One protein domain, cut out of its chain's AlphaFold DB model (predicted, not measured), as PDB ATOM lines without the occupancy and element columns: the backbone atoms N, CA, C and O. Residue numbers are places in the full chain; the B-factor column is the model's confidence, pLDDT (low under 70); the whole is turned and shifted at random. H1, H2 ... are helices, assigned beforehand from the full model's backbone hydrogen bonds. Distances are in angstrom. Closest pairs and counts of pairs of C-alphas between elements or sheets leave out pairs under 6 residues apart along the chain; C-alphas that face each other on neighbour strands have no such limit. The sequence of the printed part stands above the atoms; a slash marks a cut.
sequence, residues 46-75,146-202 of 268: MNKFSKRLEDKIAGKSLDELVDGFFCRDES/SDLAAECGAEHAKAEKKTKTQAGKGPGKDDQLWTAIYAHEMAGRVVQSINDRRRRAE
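AT A GLANCE: This is residues 46 to 75 and 146 to 202 of the 268 residues of an uncharacterized protein of Cladophialophora psammophila CBS 110553 (UniProt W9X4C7). One long helix, H5, makes the long axis, and the shorter helices H3, H1 and H2 pack on one side of it: H3 crosses its earlier part, H1 crosses nearer its middle, and H2 lies further on. At the end where H5 begins, a loop of low confidence with the tiny helix H4 folds back from H3 to H5; at the other end, H5 runs on past H2. The printed part has 87 residues with five named helices, H1, H2, H3, H4 and H5 in that order, and no named strand; the class is all helix. It is elongated, with spans of 55 by 34 by 20 A, and only just loose, close to compact, with a radius of gyration of the C-alphas of 14.8 A.

IN THESE COORDINATES: H1, residues 49 to 57, begins at C-alpha 49 at (183.414, 252.459, 260.747) and is 12.8 A long from first to last C-alpha. H2, residues 62 to 70, measures 12.4 A. After the cut, H3, residues 147 to 160, begins at C-alpha 147 at (178.446, 259.093, 273.808) and measures 19.9 A. H4, residues 164 to 167, measures 5.1 A. H5, residues 173 to 202, measures 43.5 A and ends at C-alpha 202 at (153.596, 243.662, 260.393).

HOW THE PARTS SIT: H3 and H5 are the hub, each touching three other helices, and the helix packing is mostly crossed, with one of five tilts shallow. H3 touches residues 174 to 186 of H5 at a steep tilt of 46 degrees, opposite ways; their closest C-alphas, of Gly 153 and Thr 179, are 3.9 A apart. H1 touches residues 181 to 186 of H5 at a steep tilt of 61 degrees, the same way, closest at the C-alphas of Ser 50 and Glu 185, 6.6 A. H1 and H3 only just touch, with 3 pairs of C-alphas within 8 A, the closest those of Leu 53 and Cys 152, 7.1 A. H2 touches residues 186 to 194 of H5, opposite ways, at a shallow tilt of 33 degrees, only just short of steep; the C-alphas of Val 66 and Val 190 come closest, 6.4 A. H2 also touches residues 147 to 148 of H3, only just about perpendicular at 72 degrees, with the C-alphas of Gly 68 and Leu 148 closest, 6.6 A. H4 is close to H3 but not clearly touching, 7.4 A between the closest C-alphas, of Lys 158 and Ala 167, and is apart from H1, H2 and H5. In H2, H3 and H5 every O i to N i+4 pair is within hydrogen-bond range, in H1 4 of 5, and H4 is too short for such a pair.

THE WHOLE: The C-alphas farthest apart, of Thr 165 and Glu 202, are 55.0 A apart. Residues 76 to 145 are not printed, and C-alphas 75 and 146 across that cut are 12.9 A apart. Of the links that are printed whole, H1 to H2, H3 to H4 and H4 to H5 are tight. The mean pLDDT of the printed part is 85.9, and residues 162 to 171 are under 70.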
ATOM      1  N   MET A  46     184.258 248.800 252.022       85.81
ATOM      2  CA  MET A  46     184.713 250.190 252.093       85.81
ATOM      3  C   MET A  46     184.325 250.881 253.411       85.81
ATOM      4  O   MET A  46     184.901 251.915 253.743       85.81
ATOM      5  N   ASN A  47     183.375 250.332 254.177       86.81
ATOM      6  CA  ASN A  47     182.927 250.896 255.447       86.81
ATOM      7  C   ASN A  47     183.735 250.311 256.616       86.81
ATOM      8  O   ASN A  47     183.423 249.257 257.164       86.81
ATOM      9  N   LYS A  48     184.783 251.029 257.025       86.19
ATOM     10  CA  LYS A  48     185.625 250.648 258.173       86.19
ATOM     11  C   LYS A  48     185.038 251.063 259.527       86.19
ATOM     12  O   LYS A  48     185.559 250.655 260.565       86.19
ATOM     13  N   PHE A  49     183.993 251.887 259.533       89.88
ATOM     14  CA  PHE A  49     183.414 252.459 260.747       89.88
ATOM     15  C   PHE A  49     182.444 251.481 261.398       89.88
ATOM     16  O   PHE A  49     182.534 251.251 262.604       89.88
ATOM     17  N   SER A  50     181.592 250.841 260.593       87.00
ATOM     18  CA  SER A  50     180.549 249.943 261.089       87.00
ATOM     19  C   SER A  50     181.096 248.833 261.986       87.00
ATOM     20  O   SER A  50     180.530 248.611 263.044       87.00
ATOM     21  N   LYS A  51     182.241 248.212 261.666       86.81
ATOM     22  CA  LYS A  51     182.800 247.127 262.496       86.81
ATOM     23  C   LYS A  51     183.005 247.530 263.965       86.81
ATOM     24  O   LYS A  51     182.536 246.834 264.852       86.81
ATOM     25  N   ARG A  52     183.661 248.672 264.220       88.19
ATOM     26  CA  ARG A  52     183.881 249.151 265.601       88.19
ATOM     27  C   ARG A  52     182.575 249.501 266.301       88.19
ATOM     28  O   ARG A  52     182.470 249.351 267.513       88.19
ATOM     29  N   LEU A  53     181.612 250.009 265.538       90.62
ATOM     30  CA  LEU A  53     180.298 250.320 266.069       90.62
ATOM     31  C   LEU A  53     179.564 249.037 266.474       90.62
ATOM     32  O   LEU A  53     179.083 248.968 267.601       90.62
ATOM     33  N   GLU A  54     179.543 248.025 265.597       89.88
ATOM     34  CA  GLU A  54     178.933 246.713 265.844       89.88
ATOM     35  C   GLU A  54     179.493 246.062 267.108       89.88
ATOM     36  O   GLU A  54     178.712 245.602 267.933       89.88
ATOM     37  N   ASP A  55     180.812 246.106 267.316       88.75
ATOM     38  CA  ASP A  55     181.443 245.543 268.516       88.75
ATOM     39  C   ASP A  55     180.904 246.181 269.818       88.75
ATOM     40  O   ASP A  55     180.790 245.500 270.836       88.75
ATOM     41  N   LYS A  56     180.521 247.470 269.798       88.81
ATOM     42  CA  LYS A  56     179.948 248.178 270.963       88.81
ATOM     43  C   LYS A  56     178.427 248.045 271.106       88.81
ATOM     44  O   LYS A  56     177.888 248.426 272.152       88.81
ATOM     45  N   ILE A  57     177.721 247.589 270.073       90.94
ATOM     46  CA  ILE A  57     176.256 247.424 270.096       90.94
ATOM     47  C   ILE A  57     175.815 245.962 270.122       90.94
ATOM     48  O   ILE A  57     174.655 245.680 270.416       90.94
ATOM     49  N   ALA A  58     176.718 245.031 269.820       88.44
ATOM     50  CA  ALA A  58     176.444 243.608 269.859       88.44
ATOM     51  C   ALA A  58     175.926 243.200 271.245       88.44
ATOM     52  O   ALA A  58     176.505 243.548 272.272       88.44
ATOM     53  N   GLY A  59     174.815 242.464 271.262       86.31
ATOM     54  CA  GLY A  59     174.182 241.997 272.496       86.31
ATOM     55  C   GLY A  59     173.264 243.010 273.184       86.31
ATOM     56  O   GLY A  59     172.532 242.599 274.078       86.31
ATOM     57  N   LYS A  60     173.237 244.279 272.753       90.56
ATOM     58  CA  LYS A  60     172.317 245.280 273.308       90.56
ATOM     59  C   LYS A  60     170.878 245.068 272.846       90.56
ATOM     60  O   LYS A  60     170.640 244.565 271.742       90.56
ATOM     61  N   SER A  61     169.925 245.484 273.673       91.88
ATOM     62  CA  SER A  61     168.514 245.593 273.297       91.88
ATOM     63  C   SER A  61     168.273 246.811 272.395       91.88
ATOM     64  O   SER A  61     169.119 247.704 272.274       91.88
ATOM     65  N   LEU A  62     167.110 246.859 271.738       90.81
ATOM     66  CA  LEU A  62     166.720 248.032 270.953       90.81
ATOM     67  C   LEU A  62     166.621 249.289 271.825       90.81
ATOM     68  O   LEU A  62     167.068 250.351 271.394       90.81
ATOM     69  N   ASP A  63     166.086 249.162 273.037       91.38
ATOM     70  CA  ASP A  63     165.950 250.284 273.966       91.38
ATOM     71  C   ASP A  63     167.326 250.814 274.375       91.38
ATOM     72  O   ASP A  63     167.580 252.005 274.244       91.38
ATOM     73  N   GLU A  64     168.280 249.938 274.707       92.44
ATOM     74  CA  GLU A  64     169.661 250.339 275.020       92.44
ATOM     75  C   GLU A  64     170.366 251.032 273.844       92.44
ATOM     76  O   GLU A  64     171.235 251.888 274.033       92.44
ATOM     77  N   LEU A  65     170.028 250.663 272.609       92.19
ATOM     78  CA  LEU A  65     170.564 251.297 271.406       92.19
ATOM     79  C   LEU A  65     169.967 252.678 271.168       92.19
ATOM     80  O   LEU A  65     170.691 253.599 270.788       92.19
ATOM     81  N   VAL A  66     168.656 252.810 271.360       92.19
ATOM     82  CA  VAL A  66     167.943 254.085 271.260       92.19
ATOM     83  C   VAL A  66     168.427 255.023 272.362       92.19
ATOM     84  O   VAL A  66     168.831 256.147 272.063       92.19
ATOM     85  N   ASP A  67     168.509 254.536 273.597       91.44
ATOM     86  CA  ASP A  67     169.063 255.264 274.733       91.44
ATOM     87  C   ASP A  67     170.508 255.656 274.457       91.44
ATOM     88  O   ASP A  67     170.850 256.830 274.546       91.44
ATOM     89  N   GLY A  68     171.355 254.732 273.998       88.88
ATOM     90  CA  GLY A  68     172.731 255.038 273.608       88.88
ATOM     91  C   GLY A  68     172.836 256.059 272.467       88.88
ATOM     92  O   GLY A  68     173.801 256.824 272.408       88.88
ATOM     93  N   PHE A  69     171.851 256.120 271.569       91.19
ATOM     94  CA  PHE A  69     171.787 257.114 270.499       91.19
ATOM     95  C   PHE A  69     171.348 258.495 270.986       91.19
ATOM     96  O   PHE A  69     171.789 259.490 270.405       91.19
ATOM     97  N   PHE A  70     170.539 258.593 272.042       89.81
ATOM     98  CA  PHE A  70     170.077 259.862 272.622       89.81
ATOM     99  C   PHE A  70     170.868 260.314 273.853       89.81
ATOM    100  O   PHE A  70     170.854 261.501 274.160       89.81
ATOM    101  N   CYS A  71     171.624 259.426 274.494       87.94
ATOM    102  CA  CYS A  71     172.440 259.732 275.661       87.94
ATOM    103  C   CYS A  71     173.518 260.763 275.306       87.94
ATOM    104  O   CYS A  71     174.231 260.621 274.302       87.94
ATOM    105  N   ARG A  72     173.569 261.845 276.085       86.25
ATOM    106  CA  ARG A  72     174.532 262.936 275.952       86.25
ATOM    107  C   ARG A  72     175.125 263.212 277.320       86.25
ATOM    108  O   ARG A  72     174.429 263.709 278.200       86.25
ATOM    109  N   ASP A  73     176.417 262.967 277.470       85.00
ATOM    110  CA  ASP A  73     177.143 263.430 278.641       85.00
ATOM    111  C   ASP A  73     177.349 264.956 278.568       85.00
ATOM    112  O   ASP A  73     178.101 265.486 277.735       85.00
ATOM    113  N   GLU A  74     176.645 265.684 279.437       82.44
ATOM    114  CA  GLU A  74     176.757 267.140 279.579       82.44
ATOM    115  C   GLU A  74     178.089 267.564 280.207       82.44
ATOM    116  O   GLU A  74     178.594 268.653 279.908       82.44
ATOM    117  N   SER A  75     178.689 266.684 281.013       82.25
ATOM    118  CA  SER A  75     179.984 266.905 281.656       82.25
ATOM    119  C   SER A  75     181.163 266.674 280.711       82.25
ATOM    120  O   SER A  75     182.258 267.181 280.956       82.25
ATOM    121  N   SER A 146     176.169 261.567 270.302       89.25
ATOM    122  CA  SER A 146     175.997 260.474 271.258       89.25
ATOM    123  C   SER A 146     177.315 260.009 271.850       89.25
ATOM    124  O   SER A 146     178.365 260.103 271.211       89.25
ATOM    125  N   ASP A 147     177.247 259.482 273.069       87.94
ATOM    126  CA  ASP A 147     178.446 259.093 273.808       87.94
ATOM    127  C   ASP A 147     179.213 257.977 273.126       87.94
ATOM    128  O   ASP A 147     180.418 258.083 272.898       87.94
ATOM    129  N   LEU A 148     178.480 256.989 272.633       89.25
ATOM    130  CA  LEU A 148     179.054 255.893 271.878       89.25
ATOM    131  C   LEU A 148     179.733 256.369 270.579       89.25
ATOM    132  O   LEU A 148     180.801 255.869 270.224       89.25
ATOM    133  N   ALA A 149     179.172 257.370 269.888       91.56
ATOM    134  CA  ALA A 149     179.794 257.940 268.692       91.56
ATOM    135  C   ALA A 149     181.044 258.766 269.023       91.56
ATOM    136  O   ALA A 149     182.039 258.682 268.300       91.56
ATOM    137  N   ALA A 150     181.010 259.534 270.114       89.44
ATOM    138  CA  ALA A 150     182.142 260.322 270.591       89.44
ATOM    139  C   ALA A 150     183.322 259.435 271.000       89.44
ATOM    140  O   ALA A 150     184.461 259.702 270.617       89.44
ATOM    141  N   GLU A 151     183.060 258.353 271.732       89.19
ATOM    142  CA  GLU A 151     184.085 257.384 272.114       89.19
ATOM    143  C   GLU A 151     184.701 256.706 270.889       89.19
ATOM    144  O   GLU A 151     185.924 256.689 270.736       89.19
ATOM    145  N   CYS A 152     183.863 256.190 269.981       91.12
ATOM    146  CA  CYS A 152     184.327 255.566 268.744       91.12
ATOM    147  C   CYS A 152     185.157 256.540 267.896       91.12
ATOM    148  O   CYS A 152     186.214 256.169 267.381       91.12
ATOM    149  N   GLY A 153     184.712 257.795 267.782       90.50
ATOM    150  CA  GLY A 153     185.431 258.852 267.078       90.50
ATOM    151  C   GLY A 153     186.797 259.137 267.695       90.50
ATOM    152  O   GLY A 153     187.799 259.152 266.976       90.50
ATOM    153  N   ALA A 154     186.860 259.259 269.022       87.44
ATOM    154  CA  ALA A 154     188.100 259.501 269.751       87.44
ATOM    155  C   ALA A 154     189.091 258.340 269.650       87.44
ATOM    156  O   ALA A 154     190.290 258.553 269.440       87.44
ATOM    157  N   GLU A 155     188.618 257.102 269.768       89.19
ATOM    158  CA  GLU A 155     189.438 255.904 269.591       89.19
ATOM    159  C   GLU A 155     189.952 255.769 268.153       89.19
ATOM    160  O   GLU A 155     191.102 255.379 267.937       89.19
ATOM    161  N   HIS A 156     189.125 256.098 267.159       90.00
ATOM    162  CA  HIS A 156     189.525 256.079 265.754       90.00
ATOM    163  C   HIS A 156     190.575 257.157 265.476       90.00
ATOM    164  O   HIS A 156     191.630 256.864 264.918       90.00
ATOM    165  N   ALA A 157     190.346 258.384 265.945       86.56
ATOM    166  CA  ALA A 157     191.292 259.482 265.787       86.56
ATOM    167  C   ALA A 157     192.639 259.168 266.442       86.56
ATOM    168  O   ALA A 157     193.685 259.463 265.873       86.56
ATOM    169  N   LYS A 158     192.636 258.542 267.625       84.75
ATOM    170  CA  LYS A 158     193.865 258.076 268.283       84.75
ATOM    171  C   LYS A 158     194.580 256.998 267.467       84.75
ATOM    172  O   LYS A 158     195.798 257.071 267.351       84.75
ATOM    173  N   ALA A 159     193.848 256.041 266.896       86.31
ATOM    174  CA  ALA A 159     194.429 254.956 266.103       86.31
ATOM    175  C   ALA A 159     195.063 255.441 264.785       86.31
ATOM    176  O   ALA A 159     196.091 254.910 264.372       86.31
ATOM    177  N   GLU A 160     194.492 256.465 264.144       83.88
ATOM    178  CA  GLU A 160     195.015 257.035 262.890       83.88
ATOM    179  C   GLU A 160     196.181 258.022 263.098       83.88
ATOM    180  O   GLU A 160     196.906 258.351 262.155       83.88
ATOM    181  N   LYS A 161     196.422 258.492 264.330       80.56
ATOM    182  CA  LYS A 161     197.575 259.351 264.643       80.56
ATOM    183  C   LYS A 161     198.875 258.542 264.569       80.56
ATOM    184  O   LYS A 161     199.309 257.931 265.538       80.56
ATOM    185  N   LYS A 162     199.547 258.606 263.416       68.44
ATOM    186  CA  LYS A 162     200.792 257.865 263.124       68.44
ATOM    187  C   LYS A 162     202.030 258.359 263.887       68.44
ATOM    188  O   LYS A 162     203.041 257.667 263.912       68.44
ATOM    189  N   THR A 163     201.999 259.557 264.485       61.91
ATOM    190  CA  THR A 163     203.180 260.174 265.128       61.91
ATOM    191  C   THR A 163     202.872 260.764 266.508       61.91
ATOM    192  O   THR A 163     201.829 261.388 266.716       61.91
ATOM    193  N   LYS A 164     203.821 260.646 267.457       59.47
ATOM    194  CA  LYS A 164     203.711 261.230 268.814       59.47
ATOM    195  C   LYS A 164     203.466 262.748 268.789       59.47
ATOM    196  O   LYS A 164     202.756 263.272 269.641       59.47
ATOM    197  N   THR A 165     203.980 263.454 267.782       58.53
ATOM    198  CA  THR A 165     203.827 264.911 267.613       58.53
ATOM    199  C   THR A 165     202.395 265.335 267.263       58.53
ATOM    200  O   THR A 165     201.977 266.437 267.610       58.53
ATOM    201  N   GLN A 166     201.615 264.471 266.600       57.66
ATOM    202  CA  GLN A 166     200.187 264.697 266.320       57.66
ATOM    203  C   GLN A 166     199.291 264.354 267.524       57.66
ATOM    204  O   GLN A 166     198.184 264.884 267.652       57.66
ATOM    205  N   ALA A 167     199.764 263.505 268.442       56.91
ATOM    206  CA  ALA A 167     199.047 263.170 269.670       56.91
ATOM    207  C   ALA A 167     198.935 264.366 270.632       56.91
ATOM    208  O   ALA A 167     197.867 264.576 271.201       56.91
ATOM    209  N   GLY A 168     199.980 265.198 270.734       55.53
ATOM    210  CA  GLY A 168     200.033 266.342 271.657       55.53
ATOM    211  C   GLY A 168     199.178 267.564 271.289       55.53
ATOM    212  O   GLY A 168     199.064 268.474 272.099       55.53
ATOM    213  N   LYS A 169     198.563 267.610 270.096       60.06
ATOM    214  CA  LYS A 169     197.747 268.755 269.628       60.06
ATOM    215  C   LYS A 169     196.263 268.690 270.041       60.06
ATOM    216  O   LYS A 169     195.459 269.454 269.517       60.06
ATOM    217  N   GLY A 170     195.896 267.786 270.953       60.62
ATOM    218  CA  GLY A 170     194.504 267.577 271.371       60.62
ATOM    219  C   GLY A 170     193.648 266.875 270.300       60.62
ATOM    220  O   GLY A 170     194.193 266.302 269.341       60.62
ATOM    221  N   PRO A 171     192.313 266.833 270.458       66.69
ATOM    222  CA  PRO A 171     191.423 266.464 269.362       66.69
ATOM    223  C   PRO A 171     191.590 267.439 268.206       66.69
ATOM    224  O   PRO A 171     191.562 268.653 268.382       66.69
ATOM    225  N   GLY A 172     191.781 266.885 267.015       72.56
ATOM    226  CA  GLY A 172     191.865 267.659 265.786       72.56
ATOM    227  C   GLY A 172     190.598 267.525 264.951       72.56
ATOM    228  O   GLY A 172     189.641 266.859 265.343       72.56
ATOM    229  N   LYS A 173     190.646 268.095 263.747       78.81
ATOM    230  CA  LYS A 173     189.622 267.945 262.702       78.81
ATOM    231  C   LYS A 173     189.196 266.483 262.494       78.81
ATOM    232  O   LYS A 173     188.013 266.217 262.309       78.81
ATOM    233  N   ASP A 174     190.143 265.552 262.577       81.81
ATOM    234  CA  ASP A 174     189.888 264.123 262.379       81.81
ATOM    235  C   ASP A 174     188.995 263.529 263.484       81.81
ATOM    236  O   ASP A 174     188.130 262.718 263.190       81.81
ATOM    237  N   ASP A 175     189.126 263.988 264.737       84.44
ATOM    238  CA  ASP A 175     188.267 263.569 265.863       84.44
ATOM    239  C   ASP A 175     186.804 263.928 265.602       84.44
ATOM    240  O   ASP A 175     185.912 263.092 265.744       84.44
ATOM    241  N   GLN A 176     186.563 265.163 265.152       83.88
ATOM    242  CA  GLN A 176     185.226 265.635 264.800       83.88
ATOM    243  C   GLN A 176     184.668 264.888 263.592       83.88
ATOM    244  O   GLN A 176     183.501 264.504 263.603       83.88
ATOM    245  N   LEU A 177     185.497 264.675 262.567       88.31
ATOM    246  CA  LEU A 177     185.098 263.955 261.365       88.31
ATOM    247  C   LEU A 177     184.689 262.520 261.704       88.31
ATOM    248  O   LEU A 177     183.593 262.102 261.344       88.31
ATOM    249  N   TRP A 178     185.525 261.781 262.434       90.75
ATOM    250  CA  TRP A 178     185.224 260.401 262.813       90.75
ATOM    251  C   TRP A 178     184.016 260.318 263.730       90.75
ATOM    252  O   TRP A 178     183.126 259.515 263.469       90.75
ATOM    253  N   THR A 179     183.925 261.190 264.731       91.00
ATOM    254  CA  THR A 179     182.746 261.269 265.604       91.00
ATOM    255  C   THR A 179     181.467 261.519 264.802       91.00
ATOM    256  O   THR A 179     180.458 260.853 265.026       91.00
ATOM    257  N   ALA A 180     181.505 262.430 263.825       90.56
ATOM    258  CA  ALA A 180     180.364 262.703 262.959       90.56
ATOM    259  C   ALA A 180     179.986 261.484 262.106       90.56
ATOM    260  O   ALA A 180     178.801 261.173 261.997       90.56
ATOM    261  N   ILE A 181     180.962 260.762 261.544       93.06
ATOM    262  CA  ILE A 181     180.697 259.527 260.793       93.06
ATOM    263  C   ILE A 181     180.067 258.469 261.705       93.06
ATOM    264  O   ILE A 181     179.029 257.916 261.353       93.06
ATOM    265  N   TYR A 182     180.614 258.235 262.901       94.19
ATOM    266  CA  TYR A 182     180.033 257.286 263.855       94.19
ATOM    267  C   TYR A 182     178.621 257.673 264.292       94.19
ATOM    268  O   TYR A 182     177.786 256.791 264.457       94.19
ATOM    269  N   ALA A 183     178.319 258.966 264.429       92.88
ATOM    270  CA  ALA A 183     176.964 259.419 264.723       92.88
ATOM    271  C   ALA A 183     175.983 259.076 263.586       92.88
ATOM    272  O   ALA A 183     174.858 258.656 263.856       92.88
ATOM    273  N   HIS A 184     176.412 259.190 262.322       92.88
ATOM    274  CA  HIS A 184     175.603 258.791 261.165       92.88
ATOM    275  C   HIS A 184     175.430 257.273 261.075       92.88
ATOM    276  O   HIS A 184     174.321 256.802 260.829       92.88
ATOM    277  N   GLU A 185     176.495 256.503 261.309       93.81
ATOM    278  CA  GLU A 185     176.417 255.039 261.365       93.81
ATOM    279  C   GLU A 185     175.463 254.593 262.482       93.81
ATOM    280  O   GLU A 185     174.593 253.752 262.256       93.81
ATOM    281  N   MET A 186     175.540 255.226 263.656       93.12
ATOM    282  CA  MET A 186     174.644 254.958 264.780       93.12
ATOM    283  C   MET A 186     173.185 255.284 264.439       93.12
ATOM    284  O   MET A 186     172.299 254.465 264.679       93.12
ATOM    285  N   ALA A 187     172.928 256.430 263.799       93.06
ATOM    286  CA  ALA A 187     171.594 256.775 263.310       93.06
ATOM    287  C   ALA A 187     171.069 255.727 262.313       93.06
ATOM    288  O   ALA A 187     169.933 255.266 262.435       93.06
ATOM    289  N   GLY A 188     171.906 255.301 261.361       93.00
ATOM    290  CA  GLY A 188     171.574 254.245 260.402       93.00
ATOM    291  C   GLY A 188     171.196 252.932 261.088       93.00
ATOM    292  O   GLY A 188     170.192 252.314 260.729       93.00
ATOM    293  N   ARG A 189     171.935 252.539 262.133       93.38
ATOM    294  CA  ARG A 189     171.655 251.324 262.916       93.38
ATOM    295  C   ARG A 189     170.370 251.403 263.724       93.38
ATOM    296  O   ARG A 189     169.622 250.424 263.735       93.38
ATOM    297  N   VAL A 190     170.075 252.545 264.340       93.50
ATOM    298  CA  VAL A 190     168.798 252.768 265.036       93.50
ATOM    299  C   VAL A 190     167.636 252.662 264.052       93.50
ATOM    300  O   VAL A 190     166.703 251.891 264.274       93.50
ATOM    301  N   VAL A 191     167.718 253.364 262.919       93.62
ATOM    302  CA  VAL A 191     166.665 253.351 261.893       93.62
ATOM    303  C   VAL A 191     166.452 251.946 261.332       93.62
ATOM    304  O   VAL A 191     165.307 251.503 261.231       93.62
ATOM    305  N   GLN A 192     167.527 251.225 261.000       92.88
ATOM    306  CA  GLN A 192     167.438 249.848 260.515       92.88
ATOM    307  C   GLN A 192     166.759 248.936 261.543       92.88
ATOM    308  O   GLN A 192     165.824 248.221 261.192       92.88
ATOM    309  N   SER A 193     167.170 249.007 262.810       92.31
ATOM    310  CA  SER A 193     166.642 248.134 263.867       92.31
ATOM    311  C   SER A 193     165.158 248.405 264.148       92.31
ATOM    312  O   SER A 193     164.361 247.468 264.235       92.31
ATOM    313  N   ILE A 194     164.747 249.679 264.184       92.00
ATOM    314  CA  ILE A 194     163.333 250.067 264.317       92.00
ATOM    315  C   ILE A 194     162.521 249.580 263.110       92.00
ATOM    316  O   ILE A 194     161.419 249.048 263.268       92.00
ATOM    317  N   ASN A 195     163.046 249.750 261.896       92.19
ATOM    318  CA  ASN A 195     162.369 249.312 260.678       92.19
ATOM    319  C   ASN A 195     162.203 247.784 260.640       92.19
ATOM    320  O   ASN A 195     161.130 247.285 260.303       92.19
ATOM    321  N   ASP A 196     163.225 247.033 261.050       90.56
ATOM    322  CA  ASP A 196     163.166 245.575 261.147       90.56
ATOM    323  C   ASP A 196     162.117 245.108 262.152       90.56
ATOM    324  O   ASP A 196     161.373 244.162 261.870       90.56
ATOM    325  N   ARG A 197     162.024 245.776 263.310       90.38
ATOM    326  CA  ARG A 197     160.984 245.503 264.309       90.38
ATOM    327  C   ARG A 197     159.595 245.743 263.724       90.38
ATOM    328  O   ARG A 197     158.743 244.862 263.811       90.38
ATOM    329  N   ARG A 198     159.385 246.883 263.056       91.75
ATOM    330  CA  ARG A 198     158.107 247.213 262.399       91.75
ATOM    331  C   ARG A 198     157.727 246.184 261.340       91.75
ATOM    332  O   ARG A 198     156.628 245.642 261.392       91.75
ATOM    333  N   ARG A 199     158.649 245.842 260.435       92.12
ATOM    334  CA  ARG A 199     158.422 244.824 259.394       92.12
ATOM    335  C   ARG A 199     158.104 243.459 259.984       92.12
ATOM    336  O   ARG A 199     157.252 242.734 259.472       92.12
ATOM    337  N   ARG A 200     158.790 243.083 261.063       91.88
ATOM    338  CA  ARG A 200     158.539 241.818 261.754       91.88
ATOM    339  C   ARG A 200     157.152 241.803 262.383       91.88
ATOM    340  O   ARG A 200     156.427 240.839 262.157       91.88
ATOM    341  N   ALA A 201     156.777 242.864 263.096       93.31
ATOM    342  CA  ALA A 201     155.455 243.004 263.692       93.31
ATOM    343  C   ALA A 201     154.348 242.957 262.633       93.31
ATOM    344  O   ALA A 201     153.414 242.168 262.757       93.31
ATOM    345  N   GLU A 202     154.508 243.701 261.538       95.44
ATOM    346  CA  GLU A 202     153.596 243.662 260.393       95.44
ATOM    347  C   GLU A 202     153.455 242.239 259.840       95.44
ATOM    348  O   GLU A 202     152.346 241.747 259.641       95.44
TER     349      GLU A 202